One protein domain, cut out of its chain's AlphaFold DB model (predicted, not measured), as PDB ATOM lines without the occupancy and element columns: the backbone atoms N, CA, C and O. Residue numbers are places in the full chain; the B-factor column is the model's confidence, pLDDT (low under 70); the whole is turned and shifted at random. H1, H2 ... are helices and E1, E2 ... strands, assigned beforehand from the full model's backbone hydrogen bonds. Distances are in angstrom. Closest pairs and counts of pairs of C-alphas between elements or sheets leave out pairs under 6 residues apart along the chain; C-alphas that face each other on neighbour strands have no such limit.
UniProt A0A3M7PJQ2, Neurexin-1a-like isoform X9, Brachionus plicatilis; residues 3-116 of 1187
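AT A GLANCE: This is residues 3 to 116 of the 1187 residues of the protein "Neurexin-1a-like isoform X9" of Brachionus plicatilis (UniProt A0A3M7PJQ2). Two small, strongly twisted three-stranded sheets, E4 E5 E6 and E1 E2 E3, stack as a sandwich that is closest where E3 meets E5 and E6 and wider between the edge strands E1 and E4. Past that wider side, residues 77 to 116 run mostly as loops, with the short helices H1 and H2 well away from each other. The printed part has 114 residues, with six named strands followed by two named helices; both sheets are antiparallel, in the orders E1 E2 E3 and E4 E5 E6. The class is mixed, though just 49 residues are in named elements. The whole is compact, with a radius of gyration of the C-alphas of 15.0 A, and rounded, spanning 38 by 34 by 31 A.

IN THESE COORDINATES: In the larger sheet, E4 is residues 38 to 44, 19.7 A long; E5 is residues 47 to 54, 23.7 A; E6 is residues 57 to 65, 25.2 A, beginning at C-alpha 57 (60.340, 31.075, 39.572). In the other sheet, E1 is residues 3 to 6, beginning at C-alpha 3 (45.961, 31.748, 24.110); E2 is residues 9 to 14, 16.5 A; E3 is residues 21 to 25, 13.7 A. H1 is residues 86 to 89, and H2 is residues 109 to 114, ending at C-alpha 114 (33.147, 41.432, 40.647).

HOW THE PARTS SIT: E4, E5 and E6 form a meander, each strand the antiparallel neighbour of the one before. In the hairpin E4 and E5, N 40 and O 51 are 2.9 A apart; in the hairpin E5 and E6, N 50 and O 62 are 2.8 A apart. E1, E2 and E3 form a second meander, with N 11 and O 4 at 2.8 A and N 12 and O 23 at 2.9 A. The two sheets are face to face as a sandwich, their best planes 25 degrees apart. The closest C-alphas of E3 and E6 are those of Ala 25 and Thr 62, 5.9 A apart; those of E3 and E5 are Ala 25 and Leu 50, 6.9 A. E2 and E5 are near each other, with 6 pairs of C-alphas within 10 A, while E1 and E4 are apart. H1 and H2 are apart and on neither sheet. Every O i to N i+4 pair in H2 is within hydrogen-bond range; H1 is too short for such a pair, and its 1 O i to N i+3 pair is out of range.

THE WHOLE: The C-alphas farthest apart are those of Glu 68 and Asn 115, 41.0 A. The printed part has no cut. The links E3 to E4, E6 to H1 and H1 to H2 are long. Residues 85 to 91 stand free. The mean pLDDT of the printed part is 72.9; 42 residues are under 70, among them 27 to 34, 67 to 74 and 82 to 94.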
ATOM      1  N   LEU A   3      45.146  32.531  23.181       86.50
ATOM      2  CA  LEU A   3      45.961  31.748  24.110       86.50
ATOM      3  C   LEU A   3      45.197  30.471  24.477       86.50
ATOM      4  O   LEU A   3      44.015  30.539  24.805       86.50
ATOM      5  N   SER A   4      45.866  29.325  24.413       83.06
ATOM      6  CA  SER A   4      45.284  28.003  24.678       83.06
ATOM      7  C   SER A   4      46.336  27.042  25.238       83.06
ATOM      8  O   SER A   4      47.536  27.271  25.090       83.06
ATOM      9  N   VAL A   5      45.906  25.965  25.901       80.69
ATOM     10  CA  VAL A   5      46.804  24.890  26.355       80.69
ATOM     11  C   VAL A   5      46.728  23.737  25.358       80.69
ATOM     12  O   VAL A   5      45.642  23.256  25.053       80.69
ATOM     13  N   GLU A   6      47.876  23.286  24.853       76.06
ATOM     14  CA  GLU A   6      47.980  22.177  23.898       76.06
ATOM     15  C   GLU A   6      49.151  21.268  24.291       76.06
ATOM     16  O   GLU A   6      50.294  21.713  24.397       76.06
ATOM     17  N   ASP A   7      48.877  19.982  24.525       70.12
ATOM     18  CA  ASP A   7      49.852  18.990  25.016       70.12
ATOM     19  C   ASP A   7      50.563  19.411  26.314       70.12
ATOM     20  O   ASP A   7      51.783  19.296  26.436       70.12
ATOM     21  N   GLY A   8      49.814  19.997  27.253       68.75
ATOM     22  CA  GLY A   8      50.358  20.495  28.520       68.75
ATOM     23  C   GLY A   8      51.314  21.687  28.393       68.75
ATOM     24  O   GLY A   8      51.944  22.040  29.385       68.75
ATOM     25  N   ARG A   9      51.406  22.312  27.207       78.94
ATOM     26  CA  ARG A   9      52.189  23.526  26.898       78.94
ATOM     27  C   ARG A   9      51.260  24.710  26.659       78.94
ATOM     28  O   ARG A   9      50.140  24.523  26.187       78.94
ATOM     29  N   LEU A  10      51.736  25.936  26.882       84.38
ATOM     30  CA  LEU A  10      50.988  27.123  26.463       84.38
ATOM     31  C   LEU A  10      51.243  27.415  24.976       84.38
ATOM     32  O   LEU A  10      52.392  27.532  24.549       84.38
ATOM     33  N   LYS A  11      50.167  27.574  24.206       85.00
ATOM     34  CA  LYS A  11      50.146  27.940  22.788       85.00
ATOM     35  C   LYS A  11      49.602  29.359  22.629       85.00
ATOM     36  O   LYS A  11      48.584  29.716  23.216       85.00
ATOM     37  N   CYS A  12      50.271  30.165  21.810       85.31
ATOM     38  CA  CYS A  12      49.835  31.506  21.430       85.31
ATOM     39  C   CYS A  12      49.705  31.586  19.909       85.31
ATOM     40  O   CYS A  12      50.693  31.400  19.198       85.31
ATOM     41  N   VAL A  13      48.506  31.895  19.414       83.12
ATOM     42  CA  VAL A  13      48.210  32.061  17.984       83.12
ATOM     43  C   VAL A  13      47.957  33.534  17.674       83.12
ATOM     44  O   VAL A  13      47.100  34.180  18.281       83.12
ATOM     45  N   TYR A  14      48.688  34.069  16.703       78.44
ATOM     46  CA  TYR A  14      48.491  35.387  16.114       78.44
ATOM     47  C   TYR A  14      47.974  35.224  14.679       78.44
ATOM     48  O   TYR A  14      48.760  35.128  13.737       78.44
ATOM     49  N   ASP A  15      46.646  35.172  14.552       70.00
ATOM     50  CA  ASP A  15      45.912  35.302  13.284       70.00
ATOM     51  C   ASP A  15      46.319  36.593  12.560       70.00
ATOM     52  O   ASP A  15      46.384  37.664  13.183       70.00
ATOM     53  N   ARG A  16      46.602  36.479  11.257       67.69
ATOM     54  CA  ARG A  16      46.883  37.627  10.383       67.69
ATOM     55  C   ARG A  16      46.171  37.548   9.023       67.69
ATOM     56  O   ARG A  16      46.787  37.833   7.997       67.69
ATOM     57  N   GLN A  17      44.895  37.157   8.992       57.94
ATOM     58  CA  GLN A  17      43.987  37.116   7.822       57.94
ATOM     59  C   GLN A  17      44.421  36.274   6.597       57.94
ATOM     60  O   GLN A  17      43.613  36.088   5.692       57.94
ATOM     61  N   ASN A  18      45.667  35.793   6.532       53.50
ATOM     62  CA  ASN A  18      46.224  34.907   5.495       53.50
ATOM     63  C   ASN A  18      47.557  34.225   5.905       53.50
ATOM     64  O   ASN A  18      48.082  33.431   5.126       53.50
ATOM     65  N   ASN A  19      48.160  34.549   7.060       65.31
ATOM     66  CA  ASN A  19      49.464  34.002   7.470       65.31
ATOM     67  C   ASN A  19      49.654  34.042   8.997       65.31
ATOM     68  O   ASN A  19      50.181  35.015   9.545       65.31
ATOM     69  N   ASP A  20      49.221  32.985   9.676       71.44
ATOM     70  CA  ASP A  20      49.152  32.954  11.137       71.44
ATOM     71  C   ASP A  20      50.489  32.560  11.774       71.44
ATOM     72  O   ASP A  20      51.138  31.589  11.376       71.44
ATOM     73  N   LYS A  21      50.883  33.283  12.827       76.69
ATOM     74  CA  LYS A  21      52.067  32.954  13.634       76.69
ATOM     75  C   LYS A  21      51.675  32.190  14.891       76.69
ATOM     76  O   LYS A  21      50.811  32.626  15.645       76.69
ATOM     77  N   VAL A  22      52.348  31.068  15.144       81.88
ATOM     78  CA  VAL A  22      52.113  30.213  16.314       81.88
ATOM     79  C   VAL A  22      53.390  30.101  17.140       81.88
ATOM     80  O   VAL A  22      54.424  29.674  16.633       81.88
ATOM     81  N   MET A  23      53.296  30.437  18.423       84.25
ATOM     82  CA  MET A  23      54.343  30.215  19.420       84.25
ATOM     83  C   MET A  23      53.901  29.171  20.444       84.25
ATOM     84  O   MET A  23      52.714  29.059  20.755       84.25
ATOM     85  N   TYR A  24      54.876  28.475  21.025       83.69
ATOM     86  CA  TYR A  24      54.690  27.603  22.184       83.69
ATOM     87  C   TYR A  24      55.635  28.037  23.308       83.69
ATOM     88  O   TYR A  24      56.712  28.577  23.038       83.69
ATOM     89  N   ALA A  25      55.252  27.793  24.557       80.12
ATOM     90  CA  ALA A  25      56.104  27.994  25.722       80.12
ATOM     91  C   ALA A  25      55.996  26.811  26.699       80.12
ATOM     92  O   ALA A  25      54.894  26.343  26.999       80.12
ATOM     93  N   GLY A  26      57.157  26.374  27.197       72.44
ATOM     94  CA  GLY A  26      57.329  25.285  28.157       72.44
ATOM     95  C   GLY A  26      57.225  23.872  27.576       72.44
ATOM     96  O   GLY A  26      57.027  23.677  26.374       72.44
ATOM     97  N   ASP A  27      57.400  22.893  28.463       67.69
ATOM     98  CA  ASP A  27      57.561  21.477  28.129       67.69
ATOM     99  C   ASP A  27      56.228  20.722  28.046       67.69
ATOM    100  O   ASP A  27      55.218  21.122  28.631       67.69
ATOM    101  N   VAL A  28      56.232  19.611  27.306       58.19
ATOM    102  CA  VAL A  28      55.071  18.718  27.166       58.19
ATOM    103  C   VAL A  28      54.656  18.170  28.536       58.19
ATOM    104  O   VAL A  28      55.511  17.801  29.337       58.19
ATOM    105  N   ASP A  29      53.346  18.143  28.793       56.38
ATOM    106  CA  ASP A  29      52.727  17.668  30.044       56.38
ATOM    107  C   ASP A  29      53.215  18.367  31.338       56.38
ATOM    108  O   ASP A  29      53.162  17.798  32.431       56.38
ATOM    109  N   SER A  30      53.689  19.619  31.239       60.16
ATOM    110  CA  SER A  30      54.253  20.350  32.387       60.16
ATOM    111  C   SER A  30      53.262  21.251  33.143       60.16
ATOM    112  O   SER A  30      53.422  21.411  34.357       60.16
ATOM    113  N   PHE A  31      52.230  21.809  32.489       67.75
ATOM    114  CA  PHE A  31      51.302  22.781  33.111       67.75
ATOM    115  C   PHE A  31      49.910  22.231  33.461       67.75
ATOM    116  O   PHE A  31      49.221  22.800  34.304       67.75
ATOM    117  N   ASN A  32      49.503  21.096  32.890       67.75
ATOM    118  CA  ASN A  32      48.258  20.367  33.193       67.75
ATOM    119  C   ASN A  32      48.346  19.569  34.515       67.75
ATOM    120  O   ASN A  32      47.912  18.425  34.599       67.75
ATOM    121  N   ASN A  33      48.931  20.172  35.555       67.00
ATOM    122  CA  ASN A  33      49.289  19.525  36.823       67.00
ATOM    123  C   ASN A  33      48.477  20.024  38.040       67.00
ATOM    124  O   ASN A  33      48.885  19.800  39.178       67.00
ATOM    125  N   ASN A  34      47.359  20.718  37.786       67.81
ATOM    126  CA  ASN A  34      46.466  21.339  38.776       67.81
ATOM    127  C   ASN A  34      47.177  22.251  39.805       67.81
ATOM    128  O   ASN A  34      46.830  22.281  40.985       67.81
ATOM    129  N   LYS A  35      48.200  22.994  39.359       74.31
ATOM    130  CA  LYS A  35      48.887  24.030  40.148       74.31
ATOM    131  C   LYS A  35      48.801  25.383  39.453       74.31
ATOM    132  O   LYS A  35      48.617  25.462  38.241       74.31
ATOM    133  N   TRP A  36      48.966  26.450  40.229       80.12
ATOM    134  CA  TRP A  36      49.018  27.808  39.699       80.12
ATOM    135  C   TRP A  36      50.293  28.054  38.887       80.12
ATOM    136  O   TRP A  36      51.403  27.925  39.405       80.12
ATOM    137  N   HIS A  37      50.105  28.484  37.639       84.25
ATOM    138  CA  HIS A  37      51.142  28.999  36.743       84.25
ATOM    139  C   HIS A  37      50.754  30.408  36.302       84.25
ATOM    140  O   HIS A  37      49.580  30.676  36.041       84.25
ATOM    141  N   THR A  38      51.732  31.299  36.188       87.94
ATOM    142  CA  THR A  38      51.524  32.689  35.778       87.94
ATOM    143  C   THR A  38      52.035  32.895  34.355       87.94
ATOM    144  O   THR A  38      53.150  32.503  34.005       87.94
ATOM    145  N   VAL A  39      51.198  33.524  33.529       89.88
ATOM    146  CA  VAL A  39      51.463  33.797  32.113       89.88
ATOM    147  C   VAL A  39      51.692  35.291  31.919       89.88
ATOM    148  O   VAL A  39      50.815  36.100  32.214       89.88
ATOM    149  N   HIS A  40      52.842  35.658  31.359       88.06
ATOM    150  CA  HIS A  40      53.149  37.030  30.965       88.06
ATOM    151  C   HIS A  40      53.334  37.097  29.445       88.06
ATOM    152  O   HIS A  40      54.317  36.584  28.914       88.06
ATOM    153  N   LEU A  41      52.401  37.743  28.738       88.56
ATOM    154  CA  LEU A  41      52.530  38.054  27.311       88.56
ATOM    155  C   LEU A  41      52.768  39.555  27.143       88.56
ATOM    156  O   LEU A  41      51.973  40.371  27.605       88.56
ATOM    157  N   VAL A  42      53.847  39.919  26.450       87.62
ATOM    158  CA  VAL A  42      54.224  41.312  26.170       87.62
ATOM    159  C   VAL A  42      54.441  41.473  24.668       87.62
ATOM    160  O   VAL A  42      55.283  40.790  24.091       87.62
ATOM    161  N   ARG A  43      53.710  42.391  24.021       83.00
ATOM    162  CA  ARG A  43      53.947  42.786  22.620       83.00
ATOM    163  C   ARG A  43      54.415  44.237  22.553       83.00
ATOM    164  O   ARG A  43      53.666  45.147  22.894       83.00
ATOM    165  N   THR A  44      55.616  44.462  22.033       83.69
ATOM    166  CA  THR A  44      56.197  45.789  21.788       83.69
ATOM    167  C   THR A  44      56.332  46.022  20.285       83.69
ATOM    168  O   THR A  44      57.378  45.799  19.673       83.69
ATOM    169  N   GLY A  45      55.221  46.447  19.673       78.00
ATOM    170  CA  GLY A  45      55.105  46.644  18.226       78.00
ATOM    171  C   GLY A  45      55.300  45.333  17.464       78.00
ATOM    172  O   GLY A  45      54.377  44.524  17.385       78.00
ATOM    173  N   ALA A  46      56.511  45.153  16.938       77.25
ATOM    174  CA  ALA A  46      56.962  43.981  16.197       77.25
ATOM    175  C   ALA A  46      57.248  42.757  17.070       77.25
ATOM    176  O   ALA A  46      56.966  41.623  16.679       77.25
ATOM    177  N   SER A  47      57.858  42.998  18.230       81.88
ATOM    178  CA  SER A  47      58.328  41.952  19.130       81.88
ATOM    179  C   SER A  47      57.165  41.411  19.945       81.88
ATOM    180  O   SER A  47      56.357  42.189  20.460       81.88
ATOM    181  N   ILE A  48      57.093  40.092  20.093       85.44
ATOM    182  CA  ILE A  48      56.190  39.435  21.030       85.44
ATOM    183  C   ILE A  48      56.975  38.446  21.896       85.44
ATOM    184  O   ILE A  48      57.767  37.641  21.409       85.44
ATOM    185  N   GLN A  49      56.765  38.549  23.202       87.50
ATOM    186  CA  GLN A  49      57.414  37.764  24.240       87.50
ATOM    187  C   GLN A  49      56.346  37.050  25.066       87.50
ATOM    188  O   GLN A  49      55.347  37.655  25.457       87.50
ATOM    189  N   LEU A  50      56.573  35.766  25.332       87.75
ATOM    190  CA  LEU A  50      55.713  34.907  26.133       87.75
ATOM    191  C   LEU A  50      56.545  34.239  27.230       87.75
ATOM    192  O   LEU A  50      57.420  33.423  26.946       87.75
ATOM    193  N   GLN A  51      56.270  34.595  28.478       86.44
ATOM    194  CA  GLN A  51      56.983  34.147  29.669       86.44
ATOM    195  C   GLN A  51      56.054  33.331  30.579       86.44
ATOM    196  O   GLN A  51      54.889  33.683  30.766       86.44
ATOM    197  N   LEU A  52      56.603  32.264  31.168       84.25
ATOM    198  CA  LEU A  52      55.925  31.362  32.103       84.25
ATOM    199  C   LEU A  52      56.692  31.259  33.425       84.25
ATOM    200  O   LEU A  52      57.902  31.001  33.430       84.25
ATOM    201  N   THR A  53      55.976  31.423  34.534       81.81
ATOM    202  CA  THR A  53      56.494  31.372  35.910       81.81
ATOM    203  C   THR A  53      55.610  30.497  36.807       81.81
ATOM    204  O   THR A  53      54.394  30.459  36.637       81.81
ATOM    205  N   ASP A  54      56.209  29.813  37.785       77.50
ATOM    206  CA  ASP A  54      55.508  29.085  38.858       77.50
ATOM    207  C   ASP A  54      56.047  29.503  40.247       77.50
ATOM    208  O   ASP A  54      56.831  30.449  40.371       77.50
ATOM    209  N   SER A  55      55.664  28.787  41.310       67.38
ATOM    210  CA  SER A  55      56.154  29.029  42.680       67.38
ATOM    211  C   SER A  55      57.647  28.724  42.905       67.38
ATOM    212  O   SER A  55      58.156  28.932  44.004       67.38
ATOM    213  N   GLN A  56      58.360  28.218  41.899       67.19
ATOM    214  CA  GLN A  56      59.811  28.008  41.873       67.19
ATOM    215  C   GLN A  56      60.517  28.998  40.922       67.19
ATOM    216  O   GLN A  56      61.721  28.877  40.692       67.19
ATOM    217  N   GLY A  57      59.795  29.985  40.377       73.31
ATOM    218  CA  GLY A  57      60.340  31.075  39.572       73.31
ATOM    219  C   GLY A  57      60.130  30.907  38.066       73.31
ATOM    220  O   GLY A  57      59.092  30.434  37.605       73.31
ATOM    221  N   LEU A  58      61.100  31.371  37.275       75.81
ATOM    222  CA  LEU A  58      61.021  31.388  35.812       75.81
ATOM    223  C   LEU A  58      61.185  29.981  35.221       75.81
ATOM    224  O   LEU A  58      62.183  29.314  35.490       75.81
ATOM    225  N   LYS A  59      60.236  29.559  34.376       74.38
ATOM    226  CA  LYS A  59      60.271  28.259  33.682       74.38
ATOM    227  C   LYS A  59      60.578  28.369  32.202       74.38
ATOM    228  O   LYS A  59      61.375  27.589  31.695       74.38
ATOM    229  N   HIS A  60      59.962  29.320  31.503       77.31
ATOM    230  CA  HIS A  60      60.151  29.456  30.060       77.31
ATOM    231  C   HIS A  60      60.026  30.906  29.596       77.31
ATOM    232  O   HIS A  60      59.240  31.673  30.151       77.31
ATOM    233  N   VAL A  61      60.761  31.255  28.536       82.56
ATOM    234  CA  VAL A  61      60.588  32.497  27.772       82.56
ATOM    235  C   VAL A  61      60.709  32.173  26.286       82.56
ATOM    236  O   VAL A  61      61.732  31.656  25.844       82.56
ATOM    237  N   THR A  62      59.677  32.502  25.516       84.06
ATOM    238  CA  THR A  62      59.655  32.418  24.051       84.06
ATOM    239  C   THR A  62      59.576  33.831  23.484       84.06
ATOM    240  O   THR A  62      58.762  34.627  23.947       84.06
ATOM    241  N   ASN A  63      60.392  34.145  22.475       85.81
ATOM    242  CA  ASN A  63      60.363  35.429  21.766       85.81
ATOM    243  C   ASN A  63      60.182  35.179  20.262       85.81
ATOM    244  O   ASN A  63      60.853  34.306  19.713       85.81
ATOM    245  N   ASP A  64      59.344  35.971  19.594       81.75
ATOM    246  CA  ASP A  64      59.192  35.993  18.133       81.75
ATOM    247  C   ASP A  64      58.999  37.441  17.631       81.75
ATOM    248  O   ASP A  64      58.711  38.362  18.398       81.75
ATOM    249  N   ASN A  65      59.172  37.657  16.327       79.38
ATOM    250  CA  ASN A  65      58.949  38.925  15.637       79.38
ATOM    251  C   ASN A  65      57.859  38.739  14.569       79.38
ATOM    252  O   ASN A  65      57.937  37.825  13.745       79.38
ATOM    253  N   LEU A  66      56.833  39.590  14.583       71.38
ATOM    254  CA  LEU A  66      55.617  39.423  13.780       71.38
ATOM    255  C   LEU A  66      55.746  39.845  12.293       71.38
ATOM    256  O   LEU A  66      54.828  39.568  11.522       71.38
ATOM    257  N   GLY A  67      56.883  40.422  11.872       68.44
ATOM    258  CA  GLY A  67      57.204  40.735  10.463       68.44
ATOM    259  C   GLY A  67      56.741  42.119   9.971       68.44
ATOM    260  O   GLY A  67      55.670  42.573  10.344       68.44
ATOM    261  N   GLU A  68      57.561  42.761   9.126       58.88
ATOM    262  CA  GLU A  68      57.753  44.228   8.994       58.88
ATOM    263  C   GLU A  68      56.512  45.140   8.877       58.88
ATOM    264  O   GLU A  68      56.563  46.272   9.361       58.88
ATOM    265  N   ASP A  69      55.403  44.684   8.295       57.47
ATOM    266  CA  ASP A  69      54.138  45.429   8.307       57.47
ATOM    267  C   ASP A  69      53.422  45.239   9.656       57.47
ATOM    268  O   ASP A  69      52.985  44.130   9.964       57.47
ATOM    269  N   PHE A  70      53.224  46.295  10.453       56.91
ATOM    270  CA  PHE A  70      52.602  46.186  11.786       56.91
ATOM    271  C   PHE A  70      51.270  46.924  11.909       56.91
ATOM    272  O   PHE A  70      51.211  48.082  12.321       56.91
ATOM    273  N   ASP A  71      50.183  46.200  11.651       57.81
ATOM    274  CA  ASP A  71      48.832  46.672  11.935       57.81
ATOM    275  C   ASP A  71      48.552  46.781  13.449       57.81
ATOM    276  O   ASP A  71      49.070  46.023  14.287       57.81
ATOM    277  N   LEU A  72      47.681  47.733  13.792       62.53
ATOM    278  CA  LEU A  72      47.075  47.859  15.117       62.53
ATOM    279  C   LEU A  72      46.119  46.683  15.354       62.53
ATOM    280  O   LEU A  72      45.227  46.432  14.547       62.53
ATOM    281  N   ILE A  73      46.262  45.991  16.490       66.75
ATOM    282  CA  ILE A  73      45.325  44.930  16.881       66.75
ATOM    283  C   ILE A  73      44.010  45.583  17.326       66.75
ATOM    284  O   ILE A  73      43.860  45.967  18.485       66.75
ATOM    285  N   ALA A  74      43.053  45.698  16.410       64.06
ATOM    286  CA  ALA A  74      41.675  46.019  16.752       64.06
ATOM    287  C   ALA A  74      40.987  44.776  17.341       64.06
ATOM    288  O   ALA A  74      40.974  43.716  16.718       64.06
ATOM    289  N   TYR A  75      40.398  44.907  18.530       72.19
ATOM    290  CA  TYR A  75      39.573  43.873  19.156       72.19
ATOM    291  C   TYR A  75      38.279  44.495  19.694       72.19
ATOM    292  O   TYR A  75      38.308  45.550  20.322       72.19
ATOM    293  N   SER A  76      37.139  43.854  19.429       69.88
ATOM    294  CA  SER A  76      35.818  44.286  19.916       69.88
ATOM    295  C   SER A  76      35.368  43.548  21.179       69.88
ATOM    296  O   SER A  76      34.543  44.063  21.931       69.88
ATOM    297  N   HIS A  77      35.914  42.355  21.425       71.94
ATOM    298  CA  HIS A  77      35.582  41.498  22.559       71.94
ATOM    299  C   HIS A  77      36.847  40.848  23.125       71.94
ATOM    300  O   HIS A  77      37.798  40.577  22.391       71.94
ATOM    301  N   VAL A  78      36.822  40.554  24.423       78.25
ATOM    302  CA  VAL A  78      37.780  39.670  25.094       78.25
ATOM    303  C   VAL A  78      36.985  38.451  25.545       78.25
ATOM    304  O   VAL A  78      36.009  38.597  26.275       78.25
ATOM    305  N   ILE A  79      37.363  37.269  25.065       78.12
ATOM    306  CA  ILE A  79      36.688  36.002  25.371       78.12
ATOM    307  C   ILE A  79      37.571  35.225  26.349       78.12
ATOM    308  O   ILE A  79      38.782  35.133  26.155       78.12
ATOM    309  N   ILE A  80      36.967  34.712  27.420       80.81
ATOM    310  CA  ILE A  80      37.643  34.065  28.549       80.81
ATOM    311  C   ILE A  80      36.865  32.789  28.879       80.81
ATOM    312  O   ILE A  80      35.635  32.799  28.845       80.81
ATOM    313  N   GLY A  81      37.556  31.689  29.181       74.38
ATOM    314  CA  GLY A  81      36.933  30.398  29.493       74.38
ATOM    315  C   GLY A  81      36.419  29.644  28.260       74.38
ATOM    316  O   GLY A  81      36.792  28.498  28.050       74.38
ATOM    317  N   GLY A  82      35.613  30.268  27.400       68.50
ATOM    318  CA  GLY A  82      35.063  29.598  26.221       68.50
ATOM    319  C   GLY A  82      34.231  30.500  25.318       68.50
ATOM    320  O   GLY A  82      33.948  31.648  25.658       68.50
ATOM    321  N   ALA A  83      33.826  29.979  24.160       60.09
ATOM    322  CA  ALA A  83      33.037  30.709  23.166       60.09
ATOM    323  C   ALA A  83      31.697  30.015  22.873       60.09
ATOM    324  O   ALA A  83      31.591  28.793  22.927       60.09
ATOM    325  N   ARG A  84      30.673  30.795  22.494       51.62
ATOM    326  CA  ARG A  84      29.384  30.266  21.999       51.62
ATOM    327  C   ARG A  84      29.296  30.112  20.480       51.62
ATOM    328  O   ARG A  84      28.381  29.452  20.002       51.62
ATOM    329  N   SER A  85      30.206  30.718  19.712       48.34
ATOM    330  CA  SER A  85      30.182  30.597  18.248       48.34
ATOM    331  C   SER A  85      30.680  29.212  17.821       48.34
ATOM    332  O   SER A  85      31.838  28.902  18.115       48.34
ATOM    333  N   PRO A  86      29.892  28.403  17.080       43.69
ATOM    334  CA  PRO A  86      30.318  27.073  16.639       43.69
ATOM    335  C   PRO A  86      31.627  27.078  15.839       43.69
ATOM    336  O   PRO A  86      32.377  26.112  15.899       43.69
ATOM    337  N   SER A  87      31.926  28.180  15.143       46.81
ATOM    338  CA  SER A  87      33.182  28.372  14.409       46.81
ATOM    339  C   SER A  87      34.425  28.448  15.302       46.81
ATOM    340  O   SER A  87      35.445  27.887  14.929       46.81
ATOM    341  N   LEU A  88      34.357  29.074  16.486       51.03
ATOM    342  CA  LEU A  88      35.492  29.095  17.426       51.03
ATOM    343  C   LEU A  88      35.636  27.754  18.160       51.03
ATOM    344  O   LEU A  88      36.745  27.279  18.379       51.03
ATOM    345  N   VAL A  89      34.509  27.131  18.521       48.72
ATOM    346  CA  VAL A  89      34.482  25.863  19.276       48.72
ATOM    347  C   VAL A  89      34.939  24.668  18.423       48.72
ATOM    348  O   VAL A  89      35.380  23.656  18.961       48.72
ATOM    349  N   GLN A  90      34.883  24.772  17.090       47.16
ATOM    350  CA  GLN A  90      35.470  23.772  16.189       47.16
ATOM    351  C   GLN A  90      37.005  23.806  16.142       47.16
ATOM    352  O   GLN A  90      37.607  22.790  15.801       47.16
ATOM    353  N   GLU A  91      37.638  24.929  16.491       54.19
ATOM    354  CA  GLU A  91      39.099  25.082  16.454       54.19
ATOM    355  C   GLU A  91      39.744  24.928  17.837       54.19
ATOM    356  O   GLU A  91      40.872  24.437  17.942       54.19
ATOM    357  N   HIS A  92      39.040  25.312  18.909       62.12
ATOM    358  CA  HIS A  92      39.543  25.283  20.286       62.12
ATOM    359  C   HIS A  92      38.499  24.744  21.275       62.12
ATOM    360  O   HIS A  92      37.327  25.117  21.229       62.12
ATOM    361  N   SER A  93      38.936  23.900  22.213       61.34
ATOM    362  CA  SER A  93      38.122  23.473  23.354       61.34
ATOM    363  C   SER A  93      37.921  24.613  24.359       61.34
ATOM    364  O   SER A  93      38.759  25.507  24.495       61.34
ATOM    365  N   ASN A  94      36.806  24.567  25.092       69.62
ATOM    366  CA  ASN A  94      36.606  25.438  26.248       69.62
ATOM    367  C   ASN A  94      37.580  25.043  27.374       69.62
ATOM    368  O   ASN A  94      37.872  23.865  27.573       69.62
ATOM    369  N   PHE A  95      38.063  26.036  28.113       76.38
ATOM    370  CA  PHE A  95      38.960  25.877  29.249       76.38
ATOM    371  C   PHE A  95      38.206  25.395  30.493       76.38
ATOM    372  O   PHE A  95      37.135  25.907  30.827       76.38
ATOM    373  N   ILE A  96      38.812  24.446  31.203       70.25
ATOM    374  CA  ILE A  96      38.342  23.885  32.470       70.25
ATOM    375  C   ILE A  96      39.474  24.059  33.484       70.25
ATOM    376  O   ILE A  96      40.606  23.649  33.232       70.25
ATOM    377  N   GLY A  97      39.178  24.699  34.615       72.25
ATOM    378  CA  GLY A  97      40.169  25.076  35.621       72.25
ATOM    379  C   GLY A  97      39.897  26.463  36.200       72.25
ATOM    380  O   GLY A  97      38.912  27.115  35.857       72.25
ATOM    381  N   TRP A  98      40.806  26.933  37.051       74.81
ATOM    382  CA  TRP A  98      40.740  28.262  37.659       74.81
ATOM    383  C   TRP A  98      41.605  29.270  36.884       74.81
ATOM    384  O   TRP A  98      42.721  28.953  36.472       74.81
ATOM    385  N   ILE A  99      41.123  30.506  36.719       81.94
ATOM    386  CA  ILE A  99      41.910  31.640  36.206       81.94
ATOM    387  C   ILE A  99      41.789  32.783  37.215       81.94
ATOM    388  O   ILE A  99      40.680  33.154  37.588       81.94
ATOM    389  N   GLN A 100      42.911  33.368  37.633       81.25
ATOM    390  CA  GLN A 100      42.941  34.509  38.554       81.25
ATOM    391  C   GLN A 100      43.770  35.670  37.995       81.25
ATOM    392  O   GLN A 100      44.580  35.484  37.091       81.25
ATOM    393  N   ASN A 101      43.564  36.870  38.549       83.06
ATOM    394  CA  ASN A 101      44.334  38.089  38.261       83.06
ATOM    395  C   ASN A 101      44.559  38.396  36.760       83.06
ATOM    396  O   ASN A 101      45.643  38.813  36.351       83.06
ATOM    397  N   LEU A 102      43.532  38.197  35.924       86.81
ATOM    398  CA  LEU A 102      43.606  38.513  34.499       86.81
ATOM    399  C   LEU A 102      43.702  40.033  34.287       86.81
ATOM    400  O   LEU A 102      42.695  40.742  34.334       86.81
ATOM    401  N   ASN A 103      44.919  40.518  34.041       85.81
ATOM    402  CA  ASN A 103      45.210  41.907  33.704       85.81
ATOM    403  C   ASN A 103      45.461  42.042  32.192       85.81
ATOM    404  O   ASN A 103      46.387  41.433  31.656       85.81
ATOM    405  N   LEU A 104      44.655  42.864  31.515       86.12
ATOM    406  CA  LEU A 104      44.848  43.239  30.115       86.12
ATOM    407  C   LEU A 104      45.110  44.748  30.015       86.12
ATOM    408  O   LEU A 104      44.213  45.551  30.260       86.12
ATOM    409  N   ASN A 105      46.326  45.143  29.628       84.62
ATOM    410  CA  ASN A 105      46.725  46.548  29.440       84.62
ATOM    411  C   ASN A 105      46.438  47.459  30.662       84.62
ATOM    412  O   ASN A 105      46.096  48.629  30.501       84.62
ATOM    413  N   GLY A 106      46.552  46.926  31.884       78.88
ATOM    414  CA  GLY A 106      46.249  47.624  33.140       78.88
ATOM    415  C   GLY A 106      44.827  47.398  33.674       78.88
ATOM    416  O   GLY A 106      44.533  47.810  34.791       78.88
ATOM    417  N   GLN A 107      43.945  46.736  32.921       78.44
ATOM    418  CA  GLN A 107      42.578  46.425  33.348       78.44
ATOM    419  C   GLN A 107      42.520  45.042  34.010       78.44
ATOM    420  O   GLN A 107      42.640  44.026  33.325       78.44
ATOM    421  N   HIS A 108      42.306  44.990  35.328       79.62
ATOM    422  CA  HIS A 108      42.117  43.745  36.084       79.62
ATOM    423  C   HIS A 108      40.682  43.221  35.894       79.62
ATOM    424  O   HIS A 108      39.795  43.472  36.706       79.62
ATOM    425  N   LEU A 109      40.439  42.505  34.794       76.75
ATOM    426  CA  LEU A 109      39.095  42.236  34.268       76.75
ATOM    427  C   LEU A 109      38.165  41.535  35.274       76.75
ATOM    428  O   LEU A 109      37.006  41.925  35.394       76.75
ATOM    429  N   PHE A 110      38.664  40.552  36.034       75.19
ATOM    430  CA  PHE A 110      37.861  39.852  37.048       75.19
ATOM    431  C   PHE A 110      37.546  40.719  38.274       75.19
ATOM    432  O   PHE A 110      36.420  40.692  38.760       75.19
ATOM    433  N   HIS A 111      38.509  41.513  38.751       67.50
ATOM    434  CA  HIS A 111      38.307  42.433  39.875       67.50
ATOM    435  C   HIS A 111      37.271  43.503  39.505       67.50
ATOM    436  O   HIS A 111      36.306  43.724  40.232       67.50
ATOM    437  N   ASN A 112      37.421  44.098  38.319       70.25
ATOM    438  CA  ASN A 112      36.506  45.118  37.822       70.25
ATOM    439  C   ASN A 112      35.095  44.552  37.566       70.25
ATOM    440  O   ASN A 112      34.114  45.264  37.775       70.25
ATOM    441  N   TYR A 113      34.981  43.285  37.140       65.50
ATOM    442  CA  TYR A 113      33.704  42.579  36.998       65.50
ATOM    443  C   TYR A 113      33.016  42.354  38.353       65.50
ATOM    444  O   TYR A 113      31.888  42.810  38.533       65.50
ATOM    445  N   LEU A 114      33.702  41.725  39.317       60.53
ATOM    446  CA  LEU A 114      33.147  41.432  40.647       60.53
ATOM    447  C   LEU A 114      32.721  42.711  41.387       60.53
ATOM    448  O   LEU A 114      31.651  42.748  41.991       60.53
ATOM    449  N   ASN A 115      33.503  43.785  41.262       55.81
ATOM    450  CA  ASN A 115      33.215  45.075  41.889       55.81
ATOM    451  C   ASN A 115      32.293  45.978  41.037       55.81
ATOM    452  O   ASN A 115      32.048  47.125  41.400       55.81
ATOM    453  N   SER A 116      31.770  45.504  39.898       53.84
ATOM    454  CA  SER A 116      30.887  46.266  38.989       53.84
ATOM    455  C   SER A 116      31.464  47.590  38.436       53.84
ATOM    456  O   SER A 116      30.720  48.443  37.952       53.84
TER     457      SER A 116